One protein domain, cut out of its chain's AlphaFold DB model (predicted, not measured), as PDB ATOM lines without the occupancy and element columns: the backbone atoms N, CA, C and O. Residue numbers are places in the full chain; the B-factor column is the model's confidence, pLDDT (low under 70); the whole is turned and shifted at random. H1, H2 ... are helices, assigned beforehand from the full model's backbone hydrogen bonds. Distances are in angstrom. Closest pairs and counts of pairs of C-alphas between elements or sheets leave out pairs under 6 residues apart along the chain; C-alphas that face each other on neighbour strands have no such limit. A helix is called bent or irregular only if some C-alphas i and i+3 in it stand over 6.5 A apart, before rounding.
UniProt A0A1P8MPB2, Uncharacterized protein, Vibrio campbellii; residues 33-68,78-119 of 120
ATOM      1  N   HIS A  33     -31.305  -9.420 -16.094       74.75
ATOM      2  CA  HIS A  33     -30.436 -10.346 -15.374       74.75
ATOM      3  C   HIS A  33     -30.641 -10.302 -13.853       74.75
ATOM      4  O   HIS A  33     -30.715 -11.349 -13.212       74.75
ATOM      5  N   ILE A  34     -30.789  -9.108 -13.264       74.31
ATOM      6  CA  ILE A  34     -31.107  -8.966 -11.832       74.31
ATOM      7  C   ILE A  34     -32.443  -9.648 -11.519       74.31
ATOM      8  O   ILE A  34     -32.552 -10.400 -10.551       74.31
ATOM      9  N   LYS A  35     -33.470  -9.411 -12.342       78.19
ATOM     10  CA  LYS A  35     -34.787 -10.021 -12.144       78.19
ATOM     11  C   LYS A  35     -34.721 -11.549 -12.219       78.19
ATOM     12  O   LYS A  35     -35.290 -12.219 -11.359       78.19
ATOM     13  N   ASP A  36     -34.023 -12.079 -13.217       81.81
ATOM     14  CA  ASP A  36     -33.886 -13.519 -13.421       81.81
ATOM     15  C   ASP A  36     -33.098 -14.174 -12.282       81.81
ATOM     16  O   ASP A  36     -33.518 -15.204 -11.759       81.81
ATOM     17  N   SER A  37     -32.014 -13.545 -11.820       82.94
ATOM     18  CA  SER A  37     -31.229 -14.022 -10.674       82.94
ATOM     19  C   SER A  37     -32.052 -14.079  -9.383       82.94
ATOM     20  O   SER A  37     -32.020 -15.081  -8.662       82.94
ATOM     21  N   ARG A  38     -32.862 -13.051  -9.113       84.12
ATOM     22  CA  ARG A  38     -33.768 -13.036  -7.955       84.12
ATOM     23  C   ARG A  38     -34.826 -14.129  -8.055       84.12
ATOM     24  O   ARG A  38     -35.063 -14.837  -7.082       84.12
ATOM     25  N   MET A  39     -35.421 -14.321  -9.233       86.56
ATOM     26  CA  MET A  39     -36.404 -15.387  -9.448       86.56
ATOM     27  C   MET A  39     -35.779 -16.782  -9.304       86.56
ATOM     28  O   MET A  39     -36.384 -17.668  -8.705       86.56
ATOM     29  N   HIS A  40     -34.552 -16.971  -9.790       89.44
ATOM     30  CA  HIS A  40     -33.804 -18.215  -9.616       89.44
ATOM     31  C   HIS A  40     -33.496 -18.508  -8.140       89.44
ATOM     32  O   HIS A  40     -33.623 -19.649  -7.691       89.44
ATOM     33  N   THR A  41     -33.151 -17.474  -7.372       88.00
ATOM     34  CA  THR A  41     -32.941 -17.580  -5.922       88.00
ATOM     35  C   THR A  41     -34.223 -18.015  -5.216       88.00
ATOM     36  O   THR A  41     -34.192 -18.930  -4.397       88.00
ATOM     37  N   ILE A  42     -35.366 -17.432  -5.590       90.19
ATOM     38  CA  ILE A  42     -36.675 -17.812  -5.043       90.19
ATOM     39  C   ILE A  42     -37.040 -19.255  -5.406       90.19
ATOM     40  O   ILE A  42     -37.508 -19.989  -4.542       90.19
ATOM     41  N   ASP A  43     -36.816 -19.691  -6.651       91.00
ATOM     42  CA  ASP A  43     -37.069 -21.084  -7.051       91.00
ATOM     43  C   ASP A  43     -36.207 -22.060  -6.244       91.00
ATOM     44  O   ASP A  43     -36.692 -23.078  -5.752       91.00
ATOM     45  N   THR A  44     -34.933 -21.721  -6.049       91.50
ATOM     46  CA  THR A  44     -34.002 -22.535  -5.261       91.50
ATOM     47  C   THR A  44     -34.438 -22.620  -3.802       91.50
ATOM     48  O   THR A  44     -34.495 -23.714  -3.241       91.50
ATOM     49  N   TRP A  45     -34.816 -21.490  -3.206       92.69
ATOM     50  CA  TRP A  45     -35.315 -21.438  -1.835       92.69
ATOM     51  C   TRP A  45     -36.626 -22.221  -1.671       92.69
ATOM     52  O   TRP A  45     -36.765 -22.999  -0.732       92.69
ATOM     53  N   ASN A  46     -37.550 -22.115  -2.630       92.75
ATOM     54  CA  ASN A  46     -38.810 -22.869  -2.646       92.75
ATOM     55  C   ASN A  46     -38.608 -24.387  -2.662       92.75
ATOM     56  O   ASN A  46     -39.387 -25.121  -2.057       92.75
ATOM     57  N   ARG A  47     -37.575 -24.872  -3.357       92.12
ATOM     58  CA  ARG A  47     -37.225 -26.302  -3.361       92.12
ATOM     59  C   ARG A  47     -36.699 -26.774  -2.007       92.12
ATOM     60  O   ARG A  47     -36.848 -27.949  -1.690       92.12
ATOM     61  N   GLN A  48     -36.071 -25.880  -1.246       90.94
ATOM     62  CA  GLN A  48     -35.525 -26.161   0.082       90.94
ATOM     63  C   GLN A  48     -36.585 -26.029   1.187       90.94
ATOM     64  O   GLN A  48     -36.507 -26.764   2.165       90.94
ATOM     65  N   HIS A  49     -37.592 -25.169   0.990       89.31
ATOM     66  CA  HIS A  49     -38.680 -24.891   1.937       89.31
ATOM     67  C   HIS A  49     -40.071 -25.080   1.295       89.31
ATOM     68  O   HIS A  49     -40.826 -24.111   1.126       89.31
ATOM     69  N   PRO A  50     -40.444 -26.313   0.897       88.62
ATOM     70  CA  PRO A  50     -41.719 -26.587   0.229       88.62
ATOM     71  C   PRO A  50     -42.954 -26.269   1.092       88.62
ATOM     72  O   PRO A  50     -44.046 -26.061   0.564       88.62
ATOM     73  N   GLU A  51     -42.808 -26.210   2.413       91.19
ATOM     74  CA  GLU A  51     -43.849 -25.815   3.363       91.19
ATOM     75  C   GLU A  51     -44.124 -24.303   3.368       91.19
ATOM     76  O   GLU A  51     -45.232 -23.881   3.702       91.19
ATOM     77  N   ASN A  52     -43.161 -23.489   2.921       87.31
ATOM     78  CA  ASN A  52     -43.216 -22.027   2.994       87.31
ATOM     79  C   ASN A  52     -43.450 -21.350   1.631       87.31
ATOM     80  O   ASN A  52     -43.225 -20.150   1.480       87.31
ATOM     81  N   LEU A  53     -43.983 -22.072   0.637       89.44
ATOM     82  CA  LEU A  53     -44.295 -21.521  -0.696       89.44
ATOM     83  C   LEU A  53     -45.254 -20.319  -0.667       89.44
ATOM     84  O   LEU A  53     -45.298 -19.523  -1.607       89.44
ATOM     85  N   HIS A  54     -46.056 -20.185   0.391       89.56
ATOM     86  CA  HIS A  54     -46.902 -19.010   0.574       89.56
ATOM     87  C   HIS A  54     -46.066 -17.741   0.795       89.56
ATOM     88  O   HIS A  54     -46.376 -16.713   0.199       89.56
ATOM     89  N   VAL A  55     -44.977 -17.833   1.566       88.75
ATOM     90  CA  VAL A  55     -44.080 -16.712   1.884       88.75
ATOM     91  C   VAL A  55     -43.428 -16.173   0.614       88.75
ATOM     92  O   VAL A  55     -43.477 -14.973   0.350       88.75
ATOM     93  N   SER A  56     -42.906 -17.056  -0.242       88.31
ATOM     94  CA  SER A  56     -42.296 -16.635  -1.508       88.31
ATOM     95  C   SER A  56     -43.308 -16.053  -2.493       88.31
ATOM     96  O   SER A  56     -42.999 -15.090  -3.194       88.31
ATOM     97  N   ARG A  57     -44.543 -16.571  -2.527       88.06
ATOM     98  CA  ARG A  57     -45.620 -16.003  -3.351       88.06
ATOM     99  C   ARG A  57     -46.023 -14.606  -2.875       88.06
ATOM    100  O   ARG A  57     -46.199 -13.720  -3.710       88.06
ATOM    101  N   THR A  58     -46.152 -14.412  -1.565       87.38
ATOM    102  CA  THR A  58     -46.448 -13.102  -0.969       87.38
ATOM    103  C   THR A  58     -45.319 -12.119  -1.258       87.38
ATOM    104  O   THR A  58     -45.583 -11.036  -1.769       87.38
ATOM    105  N   PHE A  59     -44.060 -12.527  -1.086       88.12
ATOM    106  CA  PHE A  59     -42.898 -11.715  -1.451       88.12
ATOM    107  C   PHE A  59     -42.889 -11.327  -2.940       88.12
ATOM    108  O   PHE A  59     -42.664 -10.167  -3.291       88.12
ATOM    109  N   ILE A  60     -43.183 -12.271  -3.843       86.19
ATOM    110  CA  ILE A  60     -43.248 -11.983  -5.282       86.19
ATOM    111  C   ILE A  60     -44.326 -10.939  -5.589       86.19
ATOM    112  O   ILE A  60     -44.081 -10.019  -6.369       86.19
ATOM    113  N   ASN A  61     -45.514 -11.068  -5.002       85.00
ATOM    114  CA  ASN A  61     -46.643 -10.195  -5.311       85.00
ATOM    115  C   ASN A  61     -46.501  -8.807  -4.680       85.00
ATOM    116  O   ASN A  61     -46.678  -7.806  -5.376       85.00
ATOM    117  N   GLU A  62     -46.144  -8.756  -3.400       83.38
ATOM    118  CA  GLU A  62     -46.108  -7.522  -2.615       83.38
ATOM    119  C   GLU A  62     -44.794  -6.748  -2.791       83.38
ATOM    120  O   GLU A  62     -44.807  -5.520  -2.756       83.38
ATOM    121  N   CYS A  63     -43.668  -7.431  -3.044       81.50
ATOM    122  CA  CYS A  63     -42.345  -6.791  -3.066       81.50
ATOM    123  C   CYS A  63     -41.683  -6.758  -4.453       81.50
ATOM    124  O   CYS A  63     -41.095  -5.741  -4.818       81.50
ATOM    125  N   LEU A  64     -41.778  -7.822  -5.262       79.69
ATOM    126  CA  LEU A  64     -41.134  -7.866  -6.593       79.69
ATOM    127  C   LEU A  64     -42.013  -7.337  -7.733       79.69
ATOM    128  O   LEU A  64     -41.512  -6.677  -8.644       79.69
ATOM    129  N   ASN A  65     -43.306  -7.664  -7.721       74.38
ATOM    130  CA  ASN A  65     -44.250  -7.332  -8.790       74.38
ATOM    131  C   ASN A  65     -45.074  -6.081  -8.512       74.38
ATOM    132  O   ASN A  65     -45.854  -5.683  -9.386       74.38
ATOM    133  N   ARG A  66     -44.898  -5.448  -7.347       65.38
ATOM    134  CA  ARG A  66     -45.491  -4.149  -7.048       65.38
ATOM    135  C   ARG A  66     -44.879  -3.116  -7.989       65.38
ATOM    136  O   ARG A  66     -43.939  -2.397  -7.667       65.38
ATOM    137  N   LYS A  67     -45.424  -3.047  -9.207       48.69
ATOM    138  CA  LYS A  67     -45.335  -1.851 -10.034       48.69
ATOM    139  C   LYS A  67     -45.764  -0.722  -9.112       48.69
ATOM    140  O   LYS A  67     -46.776  -0.867  -8.430       48.69
ATOM    141  N   MET A  68     -45.006   0.368  -9.077       43.53
ATOM    142  CA  MET A  68     -45.518   1.646  -8.598       43.53
ATOM    143  C   MET A  68     -46.796   1.937  -9.392       43.53
ATOM    144  O   MET A  68     -46.754   2.534 -10.467       43.53
ATOM    145  N   PHE A  78     -51.246  12.423   0.714       36.88
ATOM    146  CA  PHE A  78     -50.082  11.647   0.331       36.88
ATOM    147  C   PHE A  78     -49.262  11.263   1.570       36.88
ATOM    148  O   PHE A  78     -48.241  11.875   1.879       36.88
ATOM    149  N   PHE A  79     -49.687  10.222   2.289       35.16
ATOM    150  CA  PHE A  79     -48.752   9.388   3.010       35.16
ATOM    151  C   PHE A  79     -47.904   8.775   1.912       35.16
ATOM    152  O   PHE A  79     -48.288   7.807   1.256       35.16
ATOM    153  N   VAL A  80     -46.767   9.423   1.676       37.38
ATOM    154  CA  VAL A  80     -45.558   8.814   1.154       37.38
ATOM    155  C   VAL A  80     -45.348   7.550   1.985       37.38
ATOM    156  O   VAL A  80     -44.650   7.572   2.990       37.38
ATOM    157  N   LYS A  81     -46.021   6.447   1.643       40.56
ATOM    158  CA  LYS A  81     -45.568   5.131   2.065       40.56
ATOM    159  C   LYS A  81     -44.254   5.006   1.331       40.56
ATOM    160  O   LYS A  81     -44.251   4.882   0.105       40.56
ATOM    161  N   GLU A  82     -43.186   5.242   2.087       39.09
ATOM    162  CA  GLU A  82     -41.808   5.174   1.650       39.09
ATOM    163  C   GLU A  82     -41.666   4.033   0.655       39.09
ATOM    164  O   GLU A  82     -42.278   2.969   0.796       39.09
ATOM    165  N   VAL A  83     -40.897   4.281  -0.397       42.91
ATOM    166  CA  VAL A  83     -40.411   3.205  -1.246       42.91
ATOM    167  C   VAL A  83     -39.518   2.360  -0.344       42.91
ATOM    168  O   VAL A  83     -38.312   2.581  -0.287       42.91
ATOM    169  N   TYR A  84     -40.117   1.458   0.433       51.66
ATOM    170  CA  TYR A  84     -39.392   0.447   1.169       51.66
ATOM    171  C   TYR A  84     -38.565  -0.283   0.121       51.66
ATOM    172  O   TYR A  84     -39.086  -0.697  -0.923       51.66
ATOM    173  N   GLY A  85     -37.254  -0.348   0.345       68.06
ATOM    174  CA  GLY A  85     -36.393  -1.141  -0.509       68.06
ATOM    175  C   GLY A  85     -36.920  -2.574  -0.556       68.06
ATOM    176  O   GLY A  85     -37.658  -3.033   0.322       68.06
ATOM    177  N   LEU A  86     -36.580  -3.289  -1.628       77.00
ATOM    178  CA  LEU A  86     -37.032  -4.667  -1.850       77.00
ATOM    179  C   LEU A  86     -36.833  -5.553  -0.604       77.00
ATOM    180  O   LEU A  86     -37.635  -6.444  -0.337       77.00
ATOM    181  N   TYR A  87     -35.763  -5.294   0.147       82.44
ATOM    182  CA  TYR A  87     -35.413  -6.027   1.351       82.44
ATOM    183  C   TYR A  87     -36.312  -5.671   2.530       82.44
ATOM    184  O   TYR A  87     -36.799  -6.578   3.190       82.44
ATOM    185  N   GLU A  88     -36.561  -4.386   2.771       81.06
ATOM    186  CA  GLU A  88     -37.435  -3.901   3.838       81.06
ATOM    187  C   GLU A  88     -38.866  -4.414   3.649       81.06
ATOM    188  O   GLU A  88     -39.442  -4.954   4.589       81.06
ATOM    189  N   CYS A  89     -39.393  -4.369   2.418       83.19
ATOM    190  CA  CYS A  89     -40.685  -4.983   2.096       83.19
ATOM    191  C   CYS A  89     -40.696  -6.481   2.424       83.19
ATOM    192  O   CYS A  89     -41.665  -7.004   2.968       83.19
ATOM    193  N   GLY A  90     -39.602  -7.180   2.112       83.31
ATOM    194  CA  GLY A  90     -39.491  -8.602   2.394       83.31
ATOM    195  C   GLY A  90     -39.478  -8.937   3.888       83.31
ATOM    196  O   GLY A  90     -40.085  -9.930   4.277       83.31
ATOM    197  N   ILE A  91     -38.868  -8.090   4.725       87.00
ATOM    198  CA  ILE A  91     -38.952  -8.216   6.189       87.00
ATOM    199  C   ILE A  91     -40.398  -7.988   6.664       87.00
ATOM    200  O   ILE A  91     -40.916  -8.758   7.467       87.00
ATOM    201  N   GLU A  92     -41.096  -6.978   6.133       84.50
ATOM    202  CA  GLU A  92     -42.482  -6.676   6.531       84.50
ATOM    203  C   GLU A  92     -43.473  -7.808   6.220       84.50
ATOM    204  O   GLU A  92     -44.421  -8.023   6.977       84.50
ATOM    205  N   VAL A  93     -43.262  -8.552   5.129       85.75
ATOM    206  CA  VAL A  93     -44.114  -9.699   4.762       85.75
ATOM    207  C   VAL A  93     -43.693 -11.016   5.432       85.75
ATOM    208  O   VAL A  93     -44.241 -12.067   5.096       85.75
ATOM    209  N   GLY A  94     -42.735 -10.976   6.366       84.88
ATOM    210  CA  GLY A  94     -42.235 -12.150   7.092       84.88
ATOM    211  C   GLY A  94     -41.402 -13.099   6.227       84.88
ATOM    212  O   GLY A  94     -41.408 -14.310   6.450       84.88
ATOM    213  N   ALA A  95     -40.737 -12.568   5.197       89.31
ATOM    214  CA  ALA A  95     -39.878 -13.308   4.277       89.31
ATOM    215  C   ALA A  95     -38.384 -13.100   4.586       89.31
ATOM    216  O   ALA A  95     -37.566 -13.075   3.670       89.31
ATOM    217  N   ASP A  96     -38.018 -12.945   5.858       91.25
ATOM    218  CA  ASP A  96     -36.670 -12.595   6.324       91.25
ATOM    219  C   ASP A  96     -35.569 -13.508   5.758       91.25
ATOM    220  O   ASP A  96     -34.596 -13.026   5.176       91.25
ATOM    221  N   ASP A  97     -35.759 -14.828   5.852       89.12
ATOM    222  CA  ASP A  97     -34.808 -15.832   5.348       89.12
ATOM    223  C   ASP A  97     -34.672 -15.776   3.813       89.12
ATOM    224  O   ASP A  97     -33.576 -15.842   3.250       89.12
ATOM    225  N   LEU A  98     -35.784 -15.539   3.108       87.31
ATOM    226  CA  LEU A  98     -35.772 -15.354   1.657       87.31
ATOM    227  C   LEU A  98     -35.057 -14.050   1.261       87.31
ATOM    228  O   LEU A  98     -34.311 -14.025   0.278       87.31
ATOM    229  N   VAL A  99     -35.248 -12.972   2.025       89.00
ATOM    230  CA  VAL A  99     -34.558 -11.688   1.830       89.00
ATOM    231  C   VAL A  99     -33.055 -11.841   2.007       89.00
ATOM    232  O   VAL A  99     -32.300 -11.270   1.220       89.00
ATOM    233  N   GLU A 100     -32.607 -12.607   3.000       89.38
ATOM    234  CA  GLU A 100     -31.185 -12.883   3.212       89.38
ATOM    235  C   GLU A 100     -30.568 -13.579   1.993       89.38
ATOM    236  O   GLU A 100     -29.558 -13.111   1.462       89.38
ATOM    237  N   LYS A 101     -31.232 -14.609   1.451       86.88
ATOM    238  CA  LYS A 101     -30.768 -15.295   0.232       86.88
ATOM    239  C   LYS A 101     -30.740 -14.399  -0.996       86.88
ATOM    240  O   LYS A 101     -29.811 -14.473  -1.801       86.88
ATOM    241  N   ILE A 102     -31.713 -13.505  -1.129       85.38
ATOM    242  CA  ILE A 102     -31.726 -12.530  -2.222       85.38
ATOM    243  C   ILE A 102     -30.601 -11.499  -2.056       85.38
ATOM    244  O   ILE A 102     -29.953 -11.167  -3.047       85.38
ATOM    245  N   LYS A 103     -30.311 -11.028  -0.835       83.88
ATOM    246  CA  LYS A 103     -29.168 -10.134  -0.560       83.88
ATOM    247  C   LYS A 103     -27.834 -10.791  -0.902       83.88
ATOM    248  O   LYS A 103     -26.989 -10.149  -1.522       83.88
ATOM    249  N   GLU A 104     -27.644 -12.057  -0.531       84.00
ATOM    250  CA  GLU A 104     -26.451 -12.835  -0.898       84.00
ATOM    251  C   GLU A 104     -26.286 -12.910  -2.427       84.00
ATOM    252  O   GLU A 104     -25.211 -12.610  -2.956       84.00
ATOM    253  N   SER A 105     -27.365 -13.239  -3.147       81.94
ATOM    254  CA  SER A 105     -27.359 -13.307  -4.613       81.94
ATOM    255  C   SER A 105     -27.082 -11.943  -5.255       81.94
ATOM    256  O   SER A 105     -26.219 -11.837  -6.128       81.94
ATOM    257  N   ASP A 106     -27.743 -10.876  -4.806       79.62
ATOM    258  CA  ASP A 106     -27.548  -9.518  -5.328       79.62
ATOM    259  C   ASP A 106     -26.115  -9.001  -5.072       79.62
ATOM    260  O   ASP A 106     -25.502  -8.398  -5.958       79.62
ATOM    261  N   ASN A 107     -25.527  -9.295  -3.906       75.19
ATOM    262  CA  ASN A 107     -24.128  -8.966  -3.610       75.19
ATOM    263  C   ASN A 107     -23.161  -9.690  -4.556       75.19
ATOM    264  O   ASN A 107     -22.185  -9.091  -5.021       75.19
ATOM    265  N   SER A 108     -23.444 -10.947  -4.908       68.81
ATOM    266  CA  SER A 108     -22.641 -11.667  -5.899       68.81
ATOM    267  C   SER A 108     -22.701 -10.979  -7.271       68.81
ATOM    268  O   SER A 108     -21.663 -10.753  -7.890       68.81
ATOM    269  N   LEU A 109     -23.879 -10.511  -7.701       65.00
ATOM    270  CA  LEU A 109     -24.047  -9.786  -8.965       65.00
ATOM    271  C   LEU A 109     -23.280  -8.464  -9.004       65.00
ATOM    272  O   LEU A 109     -22.718  -8.122 -10.045       65.00
ATOM    273  N   SER A 110     -23.214  -7.742  -7.881       58.69
ATOM    274  CA  SER A 110     -22.428  -6.504  -7.783       58.69
ATOM    275  C   SER A 110     -20.933  -6.731  -8.052       58.69
ATOM    276  O   SER A 110     -20.261  -5.863  -8.602       58.69
ATOM    277  N   THR A 111     -20.435  -7.936  -7.759       51.97
ATOM    278  CA  THR A 111     -19.033  -8.326  -7.976       51.97
ATOM    279  C   THR A 111     -18.757  -8.707  -9.439       51.97
ATOM    280  O   THR A 111     -17.634  -8.558  -9.916       51.97
ATOM    281  N   PHE A 112     -19.778  -9.150 -10.186       49.34
ATOM    282  CA  PHE A 112     -19.663  -9.608 -11.580       49.34
ATOM    283  C   PHE A 112     -20.077  -8.564 -12.636       49.34
ATOM    284  O   PHE A 112     -20.020  -8.852 -13.830       49.34
ATOM    285  N   ALA A 113     -20.447  -7.341 -12.241       47.75
ATOM    286  CA  ALA A 113     -20.883  -6.263 -13.141       47.75
ATOM    287  C   ALA A 113     -19.750  -5.598 -13.972       47.75
ATOM    288  O   ALA A 113     -19.794  -4.400 -14.261       47.75
ATOM    289  N   TRP A 114     -18.741  -6.362 -14.402       38.47
ATOM    290  CA  TRP A 114     -17.700  -5.897 -15.327       38.47
ATOM    291  C   TRP A 114     -18.124  -6.223 -16.771       38.47
ATOM    292  O   TRP A 114     -18.263  -7.395 -17.117       38.47
ATOM    293  N   PRO A 115     -18.429  -5.195 -17.592       48.88
ATOM    294  CA  PRO A 115     -17.404  -4.337 -18.195       48.88
ATOM    295  C   PRO A 115     -17.564  -2.830 -17.898       48.88
ATOM    296  O   PRO A 115     -16.753  -2.034 -18.365       48.88
ATOM    297  N   LEU A 116     -18.559  -2.409 -17.108       47.59
ATOM    298  CA  LEU A 116     -18.810  -0.980 -16.844       47.59
ATOM    299  C   LEU A 116     -17.807  -0.347 -15.866       47.59
ATOM    300  O   LEU A 116     -17.524   0.842 -15.973       47.59
ATOM    301  N   SER A 117     -17.194  -1.135 -14.984       45.19
ATOM    302  CA  SER A 117     -16.146  -0.686 -14.055       45.19
ATOM    303  C   SER A 117     -14.789  -0.411 -14.718       45.19
ATOM    304  O   SER A 117     -13.900   0.109 -14.062       45.19
ATOM    305  N   ALA A 118     -14.597  -0.728 -16.006       45.75
ATOM    306  CA  ALA A 118     -13.362  -0.388 -16.726       45.75
ATOM    307  C   ALA A 118     -13.326   1.069 -17.240       45.75
ATOM    308  O   ALA A 118     -12.316   1.480 -17.807       45.75
ATOM    309  N   LEU A 119     -14.424   1.825 -17.102       46.56
ATOM    310  CA  LEU A 119     -14.576   3.188 -17.640       46.56
ATOM    311  C   LEU A 119     -14.736   4.280 -16.563       46.56
ATOM    312  O   LEU A 119     -14.963   5.439 -16.914       46.56
TER     313      LEU A 119
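AT A GLANCE: This is residues 33 to 68 and 78 to 119 of the 120 residues of an uncharacterized protein of Vibrio campbellii (UniProt A0A1P8MPB2). The long helix H4 and the short H3 form a helical hairpin that packs on a second one, H1 and H2, in two layers: H4 crosses H1, and H3 crosses the later part of H2. Beyond this body a tail, residues 111 to 119, sticks out. The printed part has 78 residues with four named helices, in the order H1, H2, H3, H4, and no named strand; its class is all helix. It is only just loose, close to compact, with a radius of gyration of the C-alphas of 14.0 A, and flat, spanning 42 by 40 by 17 A.

IN THESE COORDINATES: H4, residues 96 to 112, is 24.9 A long and ends at C-alpha 112 (-19.663, -9.608, -11.580). H3 is residues 86 to 92. H1, residues 33 to 48, begins at C-alpha 33 (-30.436, -10.346, -15.374) and is 22.7 A long. H2, residues 50 to 64, is 19.9 A long and irregular: C-alphas 51 and 54 are 8.0 A apart.

HOW THE PARTS SIT: H4 touches H1 at a steep tilt of 40 degrees, opposite ways; the closest C-alphas, of Ile 102 and Arg 38, are 6.1 A apart. With residues 96 to 103 alone H4 touches H3, a hairpin at 12 degrees, closest at C-alphas 99 and 87, 5.7 A. H2 touches H3 with residues 59 to 64 alone, at a steep tilt of 58 degrees, closest at C-alphas 63 and 89, 5.7 A. H1 and H2, a hairpin at 23 degrees, touch through residues 42 to 46 and 52 to 56 alone, closest at C-alphas 46 and 53, 6.0 A. H2 and H4 are close but not clearly touching; H1 and H3 are apart. Every O i to N i+4 pair is within hydrogen-bond range in H1, H3 and H4; in H2, 8 of 11 are.

THE WHOLE: The C-alphas farthest apart, of Glu 51 and Leu 119, are 46.3 A apart. Residues 69 to 77 are not printed; C-alphas 68 and 78 are 14.2 A apart across the cut. The links H1 to H2 and H3 to H4 are tight. The pLDDT is under 70 at residues 66 to 68, 78 to 85 and 108 to 119.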